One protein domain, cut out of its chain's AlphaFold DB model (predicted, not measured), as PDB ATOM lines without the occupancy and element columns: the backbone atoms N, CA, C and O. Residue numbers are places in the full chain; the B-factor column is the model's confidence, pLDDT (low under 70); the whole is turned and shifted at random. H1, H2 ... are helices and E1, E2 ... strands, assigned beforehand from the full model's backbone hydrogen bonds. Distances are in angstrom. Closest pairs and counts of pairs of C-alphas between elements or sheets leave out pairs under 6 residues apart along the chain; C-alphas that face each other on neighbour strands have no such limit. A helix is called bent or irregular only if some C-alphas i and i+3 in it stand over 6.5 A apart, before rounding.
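AT A GLANCE: This is residues 2 to 117 of the 175 residues of the protein "Sugar ABC transporter substrate-binding protein" of Chloroflexia bacterium (UniProt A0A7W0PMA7). A loose, flat, open frame: the two-stranded hairpin of E1 and E2 lies at one end, and residues 25 to 40 run from it without a named element to H1 at the other end. From there H2, H3, H4 and H5 follow one another back in a broken arc with few contacts, H4 and H5 making a corner. The printed part has 116 residues, with two strands and then five helices along it in the order E1, E2, H1, H2, H3, H4, H5; the sheet is E1 - E2, antiparallel, and the class is mixed, helices and strands. The whole is loose, with a radius of gyration of the C-alphas of 19.2 A, and spans 57 by 42 by 19 A.

IN THESE COORDINATES: E1 is residues 6 to 11, 13.2 A long, and its C-alpha 6 is at (105.439, 67.205, 48.915). E2 is residues 16 to 24, 15.3 A, and bends by 116 degrees at residue 21. H1 is residues 41 to 44, 5.3 A, with C-alpha 41 at (141.811, 76.242, 76.459). H2 is residues 48 to 58, 15.4 A. H3 is residues 61 to 69, 12.8 A; it is irregular, but only just, with C-alphas 62 and 65 6.51 A apart. H4 is residues 84 to 90, 11.0 A. H5, the longest helix, is residues 94 to 109, 21.9 A, ending with C-alpha 109 at (115.113, 57.134, 61.183).

HOW THE PARTS SIT: E1 and E2 are a hairpin, antiparallel at 144 degrees; N 9 and O 18 are 2.8 A apart and N 24 and O 6 2.8 A, both within hydrogen-bond range. E1 and H5 are apart, and so are E2 and H5. H1 and H2 are close but not clearly touching, the closest C-alphas, of Ser 42 and Ser 48, being 4.7 A apart. H2 and H3 are also close but not clearly touching, at a steep tilt of 60 degrees, the same way; their closest C-alphas, of Leu 58 and Ser 64, are 6.4 A apart. H3 and H4 are close but not clearly touching and about perpendicular, at 75 degrees, with the closest C-alphas, of Ile 69 and Ala 90, 6.0 A apart. H4 and H5 touch, at a steep tilt of 58 degrees, opposite ways; H5 does so with residues 94 to 101 alone, and the closest C-alphas, of Ala 84 and Gln 98, are 5.0 A apart. In H2 and H5 every O i to N i+4 pair is within hydrogen-bond range; in H3 3 of 5 are, in H4 0 of 3, with 3 of 4 O i to N i+3 pairs within range, and H1 is too short for such a pair.

THE WHOLE: The two C-alphas farthest apart, of Glu 21 and Gly 46, are 59.1 A apart. The printed part has no cut. The links from E2 to H1, 16 residues, and from H3 to H4, 14 residues, are long. The mean pLDDT of the printed part is 90.1, and residues 30 to 33 of this model are under 70.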
ATOM      1  N   ILE A   2     105.900  62.763  61.147       81.12
ATOM      2  CA  ILE A   2     106.823  63.649  60.417       81.12
ATOM      3  C   ILE A   2     106.061  64.856  59.829       81.12
ATOM      4  O   ILE A   2     104.852  64.772  59.594       81.12
ATOM      5  N   LEU A   3     106.759  65.980  59.611       80.31
ATOM      6  CA  LEU A   3     106.232  67.130  58.867       80.31
ATOM      7  C   LEU A   3     105.653  66.693  57.505       80.31
ATOM      8  O   LEU A   3     106.176  65.751  56.904       80.31
ATOM      9  N   PRO A   4     104.601  67.360  56.995       86.50
ATOM     10  CA  PRO A   4     104.024  67.025  55.698       86.50
ATOM     11  C   PRO A   4     105.074  67.032  54.581       86.50
ATOM     12  O   PRO A   4     105.898  67.941  54.500       86.50
ATOM     13  N   GLY A   5     105.031  66.010  53.730       90.44
ATOM     14  CA  GLY A   5     105.846  65.938  52.521       90.44
ATOM     15  C   GLY A   5     105.183  66.617  51.319       90.44
ATOM     16  O   GLY A   5     104.040  67.070  51.403       90.44
ATOM     17  N   SER A   6     105.894  66.636  50.192       92.69
ATOM     18  CA  SER A   6     105.439  67.205  48.915       92.69
ATOM     19  C   SER A   6     105.607  66.192  47.777       92.69
ATOM     20  O   SER A   6     106.637  65.514  47.752       92.69
ATOM     21  N   PRO A   7     104.655  66.074  46.834       94.94
ATOM     22  CA  PRO A   7     104.858  65.292  45.615       94.94
ATOM     23  C   PRO A   7     105.830  65.978  44.643       94.94
ATOM     24  O   PRO A   7     106.450  65.299  43.831       94.94
ATOM     25  N   ASP A   8     105.999  67.299  44.741       93.81
ATOM     26  CA  ASP A   8     106.939  68.059  43.918       93.81
ATOM     27  C   ASP A   8     108.329  68.055  44.563       93.81
ATOM     28  O   ASP A   8     108.484  68.424  45.736       93.81
ATOM     29  N   VAL A   9     109.337  67.630  43.798       92.62
ATOM     30  CA  VAL A   9     110.728  67.466  44.237       92.62
ATOM     31  C   VAL A   9     111.695  68.104  43.250       92.62
ATOM     32  O   VAL A   9     111.525  67.994  42.040       92.62
ATOM     33  N   TYR A  10     112.744  68.745  43.762       89.75
ATOM     34  CA  TYR A  10     113.833  69.228  42.920       89.75
ATOM     35  C   TYR A  10     114.851  68.109  42.691       89.75
ATOM     36  O   TYR A  10     115.451  67.593  43.640       89.75
ATOM     37  N   ASN A  11     115.059  67.735  41.433       89.69
ATOM     38  CA  ASN A  11     115.995  66.695  41.046       89.69
ATOM     39  C   ASN A  11     117.353  67.316  40.710       89.69
ATOM     40  O   ASN A  11     117.561  67.859  39.630       89.69
ATOM     41  N   TYR A  12     118.309  67.200  41.632       85.50
ATOM     42  CA  TYR A  12     119.660  67.744  41.444       85.50
ATOM     43  C   TYR A  12     120.397  67.149  40.228       85.50
ATOM     44  O   TYR A  12     121.256  67.805  39.647       85.50
ATOM     45  N   GLY A  13     120.083  65.908  39.837       90.94
ATOM     46  CA  GLY A  13     120.742  65.240  38.715       90.94
ATOM     47  C   GLY A  13     120.311  65.778  37.349       90.94
ATOM     48  O   GLY A  13     121.148  65.880  36.453       90.94
ATOM     49  N   SER A  14     119.029  66.123  37.188       93.12
ATOM     50  CA  SER A  14     118.504  66.748  35.964       93.12
ATOM     51  C   SER A  14     118.526  68.279  36.013       93.12
ATOM     52  O   SER A  14     118.599  68.916  34.967       93.12
ATOM     53  N   GLY A  15     118.491  68.867  37.211       92.19
ATOM     54  CA  GLY A  15     118.316  70.302  37.426       92.19
ATOM     55  C   GLY A  15     116.864  70.776  37.290       92.19
ATOM     56  O   GLY A  15     116.635  71.980  37.174       92.19
ATOM     57  N   GLU A  16     115.893  69.858  37.297       94.38
ATOM     58  CA  GLU A  16     114.475  70.130  37.031       94.38
ATOM     59  C   GLU A  16     113.579  69.757  38.224       94.38
ATOM     60  O   GLU A  16     113.973  69.004  39.117       94.38
ATOM     61  N   TRP A  17     112.363  70.309  38.248       93.31
ATOM     62  CA  TRP A  17     111.316  69.893  39.180       93.31
ATOM     63  C   TRP A  17     110.559  68.690  38.616       93.31
ATOM     64  O   TRP A  17     110.047  68.757  37.500       93.31
ATOM     65  N   ASP A  18     110.444  67.633  39.416       95.31
ATOM     66  CA  ASP A  18     109.668  66.429  39.121       95.31
ATOM     67  C   ASP A  18     108.449  66.345  40.055       95.31
ATOM     68  O   ASP A  18     108.520  66.761  41.213       95.31
ATOM     69  N   THR A  19     107.354  65.734  39.593       96.62
ATOM     70  CA  THR A  19     106.221  65.338  40.449       96.62
ATOM     71  C   THR A  19     106.190  63.813  40.559       96.62
ATOM     72  O   THR A  19     106.029  63.118  39.552       96.62
ATOM     73  N   ILE A  20     106.349  63.279  41.771       94.38
ATOM     74  CA  ILE A  20     106.396  61.833  42.035       94.38
ATOM     75  C   ILE A  20     105.045  61.273  42.502       94.38
ATOM     76  O   ILE A  20     104.153  62.004  42.930       94.38
ATOM     77  N   GLU A  21     104.895  59.946  42.444       95.25
ATOM     78  CA  GLU A  21     103.786  59.265  43.116       95.25
ATOM     79  C   GLU A  21     104.027  59.245  44.635       95.25
ATOM     80  O   GLU A  21     105.063  58.778  45.110       95.25
ATOM     81  N   GLY A  22     103.053  59.737  45.404       92.44
ATOM     82  CA  GLY A  22     103.181  59.907  46.852       92.44
ATOM     83  C   GLY A  22     103.878  61.215  47.229       92.44
ATOM     84  O   GLY A  22     103.936  62.148  46.439       92.44
ATOM     85  N   ASN A  23     104.382  61.292  48.461       93.69
ATOM     86  CA  ASN A  23     105.050  62.485  48.977       93.69
ATOM     87  C   ASN A  23     106.516  62.183  49.283       93.69
ATOM     88  O   ASN A  23     106.832  61.184  49.930       93.69
ATOM     89  N   ASN A  24     107.396  63.100  48.896       92.12
ATOM     90  CA  ASN A  24     108.754  63.173  49.398       92.12
ATOM     91  C   ASN A  24     108.763  63.840  50.776       92.12
ATOM     92  O   ASN A  24     108.245  64.945  50.948       92.12
ATOM     93  N   TYR A  25     109.384  63.176  51.745       92.06
ATOM     94  CA  TYR A  25     109.560  63.684  53.100       92.06
ATOM     95  C   TYR A  25     111.038  63.982  53.328       92.06
ATOM     96  O   TYR A  25     111.884  63.119  53.096       92.06
ATOM     97  N   ALA A  26     111.341  65.184  53.808       89.94
ATOM     98  CA  ALA A  26     112.698  65.620  54.128       89.94
ATOM     99  C   ALA A  26     112.746  66.185  55.560       89.94
ATOM    100  O   ALA A  26     112.847  67.399  55.739       89.94
ATOM    101  N   PRO A  27     112.592  65.340  56.604       89.00
ATOM    102  CA  PRO A  27     112.586  65.822  57.980       89.00
ATOM    103  C   PRO A  27     113.917  66.487  58.323       89.00
ATOM    104  O   PRO A  27     114.977  65.873  58.197       89.00
ATOM    105  N   TYR A  28     113.849  67.735  58.778       85.50
ATOM    106  CA  TYR A  28     115.019  68.501  59.181       85.50
ATOM    107  C   TYR A  28     115.358  68.261  60.655       85.50
ATOM    108  O   TYR A  28     114.510  68.420  61.532       85.50
ATOM    109  N   LEU A  29     116.605  67.876  60.936       81.56
ATOM    110  CA  LEU A  29     117.038  67.443  62.265       81.56
ATOM    111  C   LEU A  29     117.664  68.554  63.119       81.56
ATOM    112  O   LEU A  29     118.007  68.298  64.273       81.56
ATOM    113  N   ALA A  30     117.858  69.769  62.600       65.31
ATOM    114  CA  ALA A  30     118.636  70.789  63.314       65.31
ATOM    115  C   ALA A  30     117.952  71.416  64.529       65.31
ATOM    116  O   ALA A  30     118.583  72.163  65.267       65.31
ATOM    117  N   PHE A  31     116.691  71.086  64.786       61.56
ATOM    118  CA  PHE A  31     116.047  71.441  66.048       61.56
ATOM    119  C   PHE A  31     116.255  70.372  67.143       61.56
ATOM    120  O   PHE A  31     115.800  70.537  68.272       61.56
ATOM    121  N   LEU A  32     116.916  69.245  66.840       59.06
ATOM    122  CA  LEU A  32     116.787  68.025  67.646       59.06
ATOM    123  C   LEU A  32     117.967  67.713  68.583       59.06
ATOM    124  O   LEU A  32     117.874  66.755  69.346       59.06
ATOM    125  N   GLY A  33     119.056  68.491  68.590       65.38
ATOM    126  CA  GLY A  33     120.275  68.097  69.307       65.38
ATOM    127  C   GLY A  33     120.940  69.199  70.122       65.38
ATOM    128  O   GLY A  33     121.288  70.250  69.598       65.38
ATOM    129  N   TRP A  34     121.203  68.914  71.396       77.88
ATOM    130  CA  TRP A  34     122.126  69.696  72.217       77.88
ATOM    131  C   TRP A  34     123.512  69.046  72.176       77.88
ATOM    132  O   TRP A  34     123.637  67.830  72.321       77.88
ATOM    133  N   GLY A  35     124.554  69.857  71.988       81.81
ATOM    134  CA  GLY A  35     125.949  69.419  72.031       81.81
ATOM    135  C   GLY A  35     126.671  69.972  73.258       81.81
ATOM    136  O   GLY A  35     126.533  71.149  73.582       81.81
ATOM    137  N   LEU A  36     127.463  69.131  73.924       88.31
ATOM    138  CA  LEU A  36     128.384  69.549  74.983       88.31
ATOM    139  C   LEU A  36     129.804  69.580  74.417       88.31
ATOM    140  O   LEU A  36     130.274  68.583  73.869       88.31
ATOM    141  N   TYR A  37     130.492  70.710  74.568       90.81
ATOM    142  CA  TYR A  37     131.820  70.929  73.997       90.81
ATOM    143  C   TYR A  37     132.811  71.352  75.080       90.81
ATOM    144  O   TYR A  37     132.508  72.199  75.920       90.81
ATOM    145  N   VAL A  38     134.021  70.792  75.029       95.25
ATOM    146  CA  VAL A  38     135.138  71.201  75.888       95.25
ATOM    147  C   VAL A  38     136.087  72.071  75.073       95.25
ATOM    148  O   VAL A  38     136.594  71.663  74.032       95.25
ATOM    149  N   SER A  39     136.334  73.293  75.546       95.62
ATOM    150  CA  SER A  39     137.282  74.204  74.900       95.62
ATOM    151  C   SER A  39     138.709  73.661  74.991       95.62
ATOM    152  O   SER A  39     139.144  73.237  76.064       95.62
ATOM    153  N   GLN A  40     139.483  73.795  73.911       95.50
ATOM    154  CA  GLN A  40     140.920  73.494  73.903       95.50
ATOM    155  C   GLN A  40     141.696  74.279  74.978       95.50
ATOM    156  O   GLN A  40     142.700  73.802  75.499       95.50
ATOM    157  N   ALA A  41     141.205  75.455  75.387       96.81
ATOM    158  CA  ALA A  41     141.811  76.242  76.459       96.81
ATOM    159  C   ALA A  41     141.787  75.538  77.833       96.81
ATOM    160  O   ALA A  41     142.532  75.935  78.730       96.81
ATOM    161  N   SER A  42     140.948  74.512  78.018       97.19
ATOM    162  CA  SER A  42     140.921  73.702  79.245       97.19
ATOM    163  C   SER A  42     142.223  72.928  79.468       97.19
ATOM    164  O   SER A  42     142.646  72.798  80.615       97.19
ATOM    165  N   GLU A  43     142.901  72.512  78.390       96.44
ATOM    166  CA  GLU A  43     144.205  71.838  78.450       96.44
ATOM    167  C   GLU A  43     145.269  72.770  79.024       96.44
ATOM    168  O   GLU A  43     145.937  72.448  80.004       96.44
ATOM    169  N   ALA A  44     145.364  73.988  78.482       96.12
ATOM    170  CA  ALA A  44     146.308  74.998  78.960       96.12
ATOM    171  C   ALA A  44     146.061  75.393  80.429       96.12
ATOM    172  O   ALA A  44     146.976  75.834  81.120       96.12
ATOM    173  N   ARG A  45     144.819  75.240  80.906       96.50
ATOM    174  CA  ARG A  45     144.419  75.502  82.293       96.50
ATOM    175  C   ARG A  45     144.572  74.285  83.213       96.50
ATOM    176  O   ARG A  45     144.348  74.434  84.409       96.50
ATOM    177  N   GLY A  46     144.925  73.111  82.684       97.56
ATOM    178  CA  GLY A  46     145.058  71.873  83.457       97.56
ATOM    179  C   GLY A  46     143.737  71.348  84.033       97.56
ATOM    180  O   GLY A  46     143.751  70.685  85.064       97.56
ATOM    181  N   VAL A  47     142.598  71.670  83.409       97.88
ATOM    182  CA  VAL A  47     141.248  71.279  83.879       97.88
ATOM    183  C   VAL A  47     140.469  70.455  82.850       97.88
ATOM    184  O   VAL A  47     139.264  70.258  83.006       97.88
ATOM    185  N   SER A  48     141.128  69.991  81.786       97.38
ATOM    186  CA  SER A  48     140.498  69.217  80.709       97.38
ATOM    187  C   SER A  48     139.846  67.931  81.220       97.38
ATOM    188  O   SER A  48     138.706  67.650  80.856       97.38
ATOM    189  N   GLU A  49     140.498  67.201  82.127       97.62
ATOM    190  CA  GLU A  49     139.940  65.980  82.728       97.62
ATOM    191  C   GLU A  49     138.630  66.253  83.483       97.62
ATOM    192  O   GLU A  49     137.620  65.606  83.219       97.62
ATOM    193  N   ALA A  50     138.610  67.263  84.357       97.75
ATOM    194  CA  ALA A  50     137.408  67.644  85.099       97.75
ATOM    195  C   ALA A  50     136.279  68.130  84.172       97.75
ATOM    196  O   ALA A  50     135.106  67.839  84.410       97.75
ATOM    197  N   ALA A  51     136.617  68.852  83.098       97.38
ATOM    198  CA  ALA A  51     135.641  69.278  82.099       97.38
ATOM    199  C   ALA A  51     135.019  68.078  81.366       97.38
ATOM    200  O   ALA A  51     133.800  68.024  81.198       97.38
ATOM    201  N   TRP A  52     135.829  67.092  80.974       96.88
ATOM    202  CA  TRP A  52     135.336  65.868  80.342       96.88
ATOM    203  C   TRP A  52     134.538  64.978  81.298       96.88
ATOM    204  O   TRP A  52     133.544  64.386  80.872       96.88
ATOM    205  N   ASP A  53     134.906  64.918  82.579       96.69
ATOM    206  CA  ASP A  53     134.128  64.194  83.591       96.69
ATOM    207  C   ASP A  53     132.732  64.811  83.773       96.69
ATOM    208  O   ASP A  53     131.729  64.095  83.770       96.69
ATOM    209  N   LEU A  54     132.631  66.146  83.784       94.50
ATOM    210  CA  LEU A  54     131.338  66.833  83.783       94.50
ATOM    211  C   LEU A  54     130.511  66.511  82.527       94.50
ATOM    212  O   LEU A  54     129.321  66.219  82.641       94.50
ATOM    213  N   VAL A  55     131.114  66.517  81.332       94.12
ATOM    214  CA  VAL A  55     130.410  66.135  80.091       94.12
ATOM    215  C   VAL A  55     129.891  64.698  80.169       94.12
ATOM    216  O   VAL A  55     128.746  64.424  79.796       94.12
ATOM    217  N   LYS A  56     130.699  63.772  80.691       92.56
ATOM    218  CA  LYS A  56     130.299  62.377  80.908       92.56
ATOM    219  C   LYS A  56     129.148  62.269  81.908       92.56
ATOM    220  O   LYS A  56     128.221  61.498  81.675       92.56
ATOM    221  N   HIS A  57     129.188  63.040  82.990       91.94
ATOM    222  CA  HIS A  57     128.130  63.077  83.993       91.94
ATOM    223  C   HIS A  57     126.810  63.590  83.405       91.94
ATOM    224  O   HIS A  57     125.797  62.895  83.486       91.94
ATOM    225  N   LEU A  58     126.828  64.746  82.736       89.06
ATOM    226  CA  LEU A  58     125.634  65.345  82.127       89.06
ATOM    227  C   LEU A  58     125.040  64.456  81.032       89.06
ATOM    228  O   LEU A  58     123.828  64.324  80.924       89.06
ATOM    229  N   SER A  59     125.883  63.788  80.246       88.38
ATOM    230  CA  SER A  59     125.416  62.867  79.207       88.38
ATOM    231  C   SER A  59     125.080  61.463  79.722       88.38
ATOM    232  O   SER A  59     124.619  60.636  78.932       88.38
ATOM    233  N   SER A  60     125.299  61.157  81.005       89.69
ATOM    234  CA  SER A  60     125.034  59.831  81.577       89.69
ATOM    235  C   SER A  60     123.545  59.484  81.552       89.69
ATOM    236  O   SER A  60     122.694  60.368  81.595       89.69
ATOM    237  N   LYS A  61     123.227  58.182  81.520       84.75
ATOM    238  CA  LYS A  61     121.843  57.682  81.468       84.75
ATOM    239  C   LYS A  61     120.971  58.238  82.600       84.75
ATOM    240  O   LYS A  61     119.808  58.556  82.368       84.75
ATOM    241  N   ASP A  62     121.546  58.363  83.795       78.50
ATOM    242  CA  ASP A  62     120.821  58.771  84.999       78.50
ATOM    243  C   ASP A  62     120.377  60.235  84.937       78.50
ATOM    244  O   ASP A  62     119.341  60.578  85.494       78.50
ATOM    245  N   ILE A  63     121.125  61.096  84.239       89.19
ATOM    246  CA  ILE A  63     120.840  62.537  84.147       89.19
ATOM    247  C   ILE A  63     120.182  62.901  82.826       89.19
ATOM    248  O   ILE A  63     119.308  63.765  82.793       89.19
ATOM    249  N   SER A  64     120.556  62.241  81.731       90.25
ATOM    250  CA  SER A  64     120.092  62.621  80.399       90.25
ATOM    251  C   SER A  64     118.583  62.477  80.229       90.25
ATOM    252  O   SER A  64     117.985  63.301  79.542       90.25
ATOM    253  N   LEU A  65     117.948  61.503  80.896       90.69
ATOM    254  CA  LEU A  65     116.487  61.414  80.919       90.69
ATOM    255  C   LEU A  65     115.871  62.621  81.638       90.69
ATOM    256  O   LEU A  65     114.981  63.254  81.082       90.69
ATOM    257  N   TRP A  66     116.377  62.973  82.825       90.44
ATOM    258  CA  TRP A  66     115.914  64.147  83.575       90.44
ATOM    259  C   TRP A  66     116.054  65.437  82.777       90.44
ATOM    260  O   TRP A  66     115.157  66.274  82.812       90.44
ATOM    261  N   MET A  67     117.141  65.581  82.018       88.75
ATOM    262  CA  MET A  67     117.313  66.724  81.130       88.75
ATOM    263  C   MET A  67     116.262  66.750  80.012       88.75
ATOM    264  O   MET A  67     115.843  67.839  79.654       88.75
ATOM    265  N   ASN A  68     115.774  65.616  79.501       88.62
ATOM    266  CA  ASN A  68     114.705  65.626  78.489       88.62
ATOM    267  C   ASN A  68     113.319  65.945  79.065       88.62
ATOM    268  O   ASN A  68     112.530  66.633  78.425       88.62
ATOM    269  N   ILE A  69     113.001  65.393  80.241       89.12
ATOM    270  CA  ILE A  69     111.637  65.427  80.803       89.12
ATOM    271  C   ILE A  69     111.391  66.624  81.728       89.12
ATOM    272  O   ILE A  69     110.254  66.979  82.013       89.12
ATOM    273  N   TYR A  70     112.442  67.249  82.246       84.31
ATOM    274  CA  TYR A  70     112.322  68.540  82.914       84.31
ATOM    275  C   TYR A  70     112.462  69.643  81.853       84.31
ATOM    276  O   TYR A  70     113.193  69.415  80.891       84.31
ATOM    277  N   PRO A  71     111.802  70.816  81.971       71.31
ATOM    278  CA  PRO A  71     111.736  71.839  80.915       71.31
ATOM    279  C   PRO A  71     113.086  72.530  80.626       71.31
ATOM    280  O   PRO A  71     113.261  73.723  80.860       71.31
ATOM    281  N   SER A  72     114.052  71.775  80.104       78.25
ATOM    282  CA  SER A  72     115.349  72.242  79.616       78.25
ATOM    283  C   SER A  72     115.318  72.541  78.114       78.25
ATOM    284  O   SER A  72     116.143  73.308  77.625       78.25
ATOM    285  N   GLY A  73     114.374  71.933  77.380       79.06
ATOM    286  CA  GLY A  73     114.326  71.960  75.917       79.06
ATOM    287  C   GLY A  73     115.250  70.941  75.233       79.06
ATOM    288  O   GLY A  73     115.389  70.984  74.011       79.06
ATOM    289  N   MET A  74     115.893  70.034  75.979       85.62
ATOM    290  CA  MET A  74     116.690  68.953  75.398       85.62
ATOM    291  C   MET A  74     115.791  67.845  74.836       85.62
ATOM    292  O   MET A  74     114.943  67.298  75.537       85.62
ATOM    293  N   ASN A  75     115.995  67.497  73.566       87.88
ATOM    294  CA  ASN A  75     115.263  66.411  72.923       87.88
ATOM    295  C   ASN A  75     115.907  65.033  73.215       87.88
ATOM    296  O   ASN A  75     117.130  64.935  73.382       87.88
ATOM    297  N   PRO A  76     115.112  63.943  73.200       89.31
ATOM    298  CA  PRO A  76     115.599  62.570  73.286       89.31
ATOM    299  C   PRO A  76     116.727  62.256  72.287       89.31
ATOM    300  O   PRO A  76     116.552  62.349  71.076       89.31
ATOM    301  N   SER A  77     117.879  61.821  72.808       85.88
ATOM    302  CA  SER A  77     119.074  61.481  72.009       85.88
ATOM    303  C   SER A  77     119.650  60.071  72.238       85.88
ATOM    304  O   SER A  77     120.673  59.716  71.657       85.88
ATOM    305  N   ARG A  78     119.024  59.248  73.089       88.88
ATOM    306  CA  ARG A  78     119.435  57.868  73.407       88.88
ATOM    307  C   ARG A  78     118.246  56.944  73.220       88.88
ATOM    308  O   ARG A  78     117.142  57.331  73.582       88.88
ATOM    309  N   GLU A  79     118.483  55.712  72.778       90.56
ATOM    310  CA  GLU A  79     117.434  54.686  72.649       90.56
ATOM    311  C   GLU A  79     116.623  54.524  73.942       90.56
ATOM    312  O   GLU A  79     115.400  54.478  73.912       90.56
ATOM    313  N   SER A  80     117.288  54.555  75.102       91.88
ATOM    314  CA  SER A  80     116.623  54.444  76.405       91.88
ATOM    315  C   SER A  80     115.695  55.610  76.756       91.88
ATOM    316  O   SER A  80     114.977  55.508  77.739       91.88
ATOM    317  N   HIS A  81     115.732  56.730  76.025       92.44
ATOM    318  CA  HIS A  81     114.791  57.834  76.230       92.44
ATOM    319  C   HIS A  81     113.430  57.578  75.565       92.44
ATOM    320  O   HIS A  81     112.453  58.225  75.937       92.44
ATOM    321  N   PHE A  82     113.360  56.645  74.609       93.50
ATOM    322  CA  PHE A  82     112.150  56.302  73.859       93.50
ATOM    323  C   PHE A  82     111.294  55.277  74.620       93.50
ATOM    324  O   PHE A  82     110.916  54.235  74.095       93.50
ATOM    325  N   ASN A  83     111.015  55.577  75.890       95.12
ATOM    326  CA  ASN A  83     110.105  54.830  76.752       95.12
ATOM    327  C   ASN A  83     109.109  55.813  77.380       95.12
ATOM    328  O   ASN A  83     109.433  56.473  78.365       95.12
ATOM    329  N   ALA A  84     107.910  55.932  76.808       95.69
ATOM    330  CA  ALA A  84     106.923  56.932  77.223       95.69
ATOM    331  C   ALA A  84     106.501  56.804  78.697       95.69
ATOM    332  O   ALA A  84     106.235  57.815  79.348       95.69
ATOM    333  N   ALA A  85     106.513  55.591  79.256       96.12
ATOM    334  CA  ALA A  85     106.194  55.365  80.664       96.12
ATOM    335  C   ALA A  85     107.133  56.146  81.603       96.12
ATOM    336  O   ALA A  85     106.681  56.704  82.604       96.12
ATOM    337  N   ASP A  86     108.418  56.267  81.249       94.00
ATOM    338  CA  ASP A  86     109.405  56.998  82.052       94.00
ATOM    339  C   ASP A  86     109.130  58.512  82.082       94.00
ATOM    340  O   ASP A  86     109.558  59.197  83.006       94.00
ATOM    341  N   TRP A  87     108.386  59.050  81.110       93.62
ATOM    342  CA  TRP A  87     108.064  60.480  81.020       93.62
ATOM    343  C   TRP A  87     106.929  60.890  81.965       93.62
ATOM    344  O   TRP A  87     106.807  62.064  82.326       93.62
ATOM    345  N   THR A  88     106.140  59.925  82.440       94.19
ATOM    346  CA  THR A  88     105.033  60.168  83.378       94.19
ATOM    347  C   THR A  88     105.509  60.691  84.734       94.19
ATOM    348  O   THR A  88     104.768  61.408  85.408       94.19
ATOM    349  N   ILE A  89     106.767  60.425  85.115       92.62
ATOM    350  CA  ILE A  89     107.369  60.934  86.360       92.62
ATOM    351  C   ILE A  89     107.441  62.469  86.396       92.62
ATOM    352  O   ILE A  89     107.388  63.060  87.472       92.62
ATOM    353  N   ALA A  90     107.519  63.114  85.228       91.38
ATOM    354  CA  ALA A  90     107.494  64.569  85.082       91.38
ATOM    355  C   ALA A  90     106.073  65.133  84.886       91.38
ATOM    356  O   ALA A  90     105.903  66.341  84.741       91.38
ATOM    357  N   GLY A  91     105.045  64.277  84.903       92.75
ATOM    358  CA  GLY A  91     103.643  64.668  84.752       92.75
ATOM    359  C   GLY A  91     103.137  64.724  83.310       92.75
ATOM    360  O   GLY A  91     102.005  65.161  83.097       92.75
ATOM    361  N   TYR A  92     103.920  64.276  82.322       93.25
ATOM    362  CA  TYR A  92     103.426  64.136  80.952       93.25
ATOM    363  C   TYR A  92     102.423  62.979  80.852       93.25
ATOM    364  O   TYR A  92     102.717  61.880  81.336       93.25
ATOM    365  N   PRO A  93     101.260  63.172  80.203       96.88
ATOM    366  CA  PRO A  93     100.405  62.056  79.823       96.88
ATOM    367  C   PRO A  93     101.176  61.083  78.926       96.88
ATOM    368  O   PRO A  93     101.781  61.490  77.936       96.88
ATOM    369  N   GLU A  94     101.141  59.790  79.254       97.19
ATOM    370  CA  GLU A  94     101.933  58.772  78.547       97.19
ATOM    371  C   GLU A  94     101.631  58.736  77.043       97.19
ATOM    372  O   GLU A  94     102.545  58.644  76.230       97.19
ATOM    373  N   ALA A  95     100.360  58.885  76.658       97.25
ATOM    374  CA  ALA A  95      99.954  58.913  75.254       97.25
ATOM    375  C   ALA A  95     100.539  60.110  74.482       97.25
ATOM    376  O   ALA A  95     100.896  59.965  73.312       97.25
ATOM    377  N   ASP A  96     100.666  61.272  75.126       95.44
ATOM    378  CA  ASP A  96     101.243  62.472  74.511       95.44
ATOM    379  C   ASP A  96     102.765  62.330  74.400       95.44
ATOM    380  O   ASP A  96     103.349  62.638  73.359       95.44
ATOM    381  N   ALA A  97     103.406  61.789  75.444       94.81
ATOM    382  CA  ALA A  97     104.830  61.465  75.427       94.81
ATOM    383  C   ALA A  97     105.155  60.449  74.322       94.81
ATOM    384  O   ALA A  97     106.105  60.655  73.571       94.81
ATOM    385  N   GLN A  98     104.343  59.399  74.167       96.38
ATOM    386  CA  GLN A  98     104.508  58.409  73.105       96.38
ATOM    387  C   GLN A  98     104.422  59.058  71.721       96.38
ATOM    388  O   GLN A  98     105.331  58.885  70.917       96.38
ATOM    389  N   GLN A  99     103.394  59.873  71.459       94.81
ATOM    390  CA  GLN A  99     103.251  60.564  70.171       94.81
ATOM    391  C   GLN A  99     104.444  61.476  69.851       94.81
ATOM    392  O   GLN A  99     104.899  61.528  68.705       94.81
ATOM    393  N   TYR A 100     104.955  62.192  70.852       91.88
ATOM    394  CA  TYR A 100     106.134  63.045  70.716       91.88
ATOM    395  C   TYR A 100     107.406  62.232  70.429       91.88
ATOM    396  O   TYR A 100     108.135  62.541  69.482       91.88
ATOM    397  N   LEU A 101     107.643  61.160  71.191       93.19
ATOM    398  CA  LEU A 101     108.786  60.263  71.015       93.19
ATOM    399  C   LEU A 101     108.761  59.565  69.651       93.19
ATOM    400  O   LEU A 101     109.788  59.537  68.975       93.19
ATOM    401  N   ASP A 102     107.598  59.081  69.212       93.38
ATOM    402  CA  ASP A 102     107.412  58.478  67.887       93.38
ATOM    403  C   ASP A 102     107.723  59.488  66.783       93.38
ATOM    404  O   ASP A 102     108.454  59.192  65.845       93.38
ATOM    405  N   SER A 103     107.255  60.733  66.927       90.56
ATOM    406  CA  SER A 103     107.547  61.810  65.976       90.56
ATOM    407  C   SER A 103     109.045  62.057  65.782       90.56
ATOM    408  O   SER A 103     109.516  62.275  64.659       90.56
ATOM    409  N   ILE A 104     109.797  62.019  66.880       90.19
ATOM    410  CA  ILE A 104     111.248  62.182  66.873       90.19
ATOM    411  C   ILE A 104     111.926  60.948  66.278       90.19
ATOM    412  O   ILE A 104     112.808  61.091  65.430       90.19
ATOM    413  N   ALA A 105     111.508  59.748  66.685       90.69
ATOM    414  CA  ALA A 105     112.058  58.492  66.188       90.69
ATOM    415  C   ALA A 105     111.855  58.350  64.673       90.69
ATOM    416  O   ALA A 105     112.805  58.032  63.957       90.69
ATOM    417  N   ASP A 106     110.656  58.650  64.178       91.19
ATOM    418  CA  ASP A 106     110.324  58.629  62.755       91.19
ATOM    419  C   ASP A 106     111.208  59.606  61.969       91.19
ATOM    420  O   ASP A 106     111.763  59.255  60.929       91.19
ATOM    421  N   SER A 107     111.402  60.823  62.491       89.62
ATOM    422  CA  SER A 107     112.238  61.847  61.852       89.62
ATOM    423  C   SER A 107     113.713  61.438  61.807       89.62
ATOM    424  O   SER A 107     114.348  61.532  60.755       89.62
ATOM    425  N   TYR A 108     114.259  60.937  62.922       86.88
ATOM    426  CA  TYR A 108     115.646  60.470  62.990       86.88
ATOM    427  C   TYR A 108     115.910  59.264  62.096       86.88
ATOM    428  O   TYR A 108     116.998  59.148  61.530       86.88
ATOM    429  N   ASN A 109     114.940  58.364  61.950       88.62
ATOM    430  CA  ASN A 109     115.113  57.134  61.183       88.62
ATOM    431  C   ASN A 109     114.695  57.267  59.713       88.62
ATOM    432  O   ASN A 109     114.910  56.333  58.940       88.62
ATOM    433  N   HIS A 110     114.161  58.420  59.295       91.62
ATOM    434  CA  HIS A 110     113.780  58.643  57.906       91.62
ATOM    435  C   HIS A 110     115.009  58.613  56.971       91.62
ATOM    436  O   HIS A 110     116.003  59.293  57.244       91.62
ATOM    437  N   PRO A 111     114.966  57.882  55.838       90.06
ATOM    438  CA  PRO A 111     116.119  57.736  54.943       90.06
ATOM    439  C   PRO A 111     116.528  59.047  54.258       90.06
ATOM    440  O   PRO A 111     117.693  59.219  53.922       90.06
ATOM    441  N   ASN A 112     115.584  59.974  54.087       89.50
ATOM    442  CA  ASN A 112     115.808  61.293  53.486       89.50
ATOM    443  C   ASN A 112     115.855  62.426  54.535       89.50
ATOM    444  O   ASN A 112     115.399  63.539  54.294       89.50
ATOM    445  N   ARG A 113     116.303  62.132  55.760       89.12
ATOM    446  CA  ARG A 113     116.463  63.157  56.804       89.12
ATOM    447  C   ARG A 113     117.582  64.140  56.447       89.12
ATOM    448  O   ARG A 113     118.637  63.737  55.961       89.12
ATOM    449  N   ILE A 114     117.379  65.412  56.766       86.88
ATOM    450  CA  ILE A 114     118.347  66.483  56.523       86.88
ATOM    451  C   ILE A 114     119.010  66.855  57.847       86.88
ATOM    452  O   ILE A 114     118.339  67.232  58.809       86.88
ATOM    453  N   VAL A 115     120.332  66.723  57.916       83.94
ATOM    454  CA  VAL A 115     121.121  67.156  59.076       83.94
ATOM    455  C   VAL A 115     121.371  68.658  59.025       83.94
ATOM    456  O   VAL A 115     121.331  69.267  57.959       83.94
ATOM    457  N   ASP A 116     121.647  69.242  60.188       83.75
ATOM    458  CA  ASP A 116     122.035  70.645  60.280       83.75
ATOM    459  C   ASP A 116     123.284  70.959  59.438       83.75
ATOM    460  O   ASP A 116     124.177  70.117  59.291       83.75
ATOM    461  N   LEU A 117     123.351  72.177  58.905       87.06
ATOM    462  CA  LEU A 117     124.433  72.632  58.036       87.06
ATOM    463  C   LEU A 117     125.683  72.965  58.864       87.06
ATOM    464  O   LEU A 117     125.827  74.072  59.354       87.06
TER     465      LEU A 117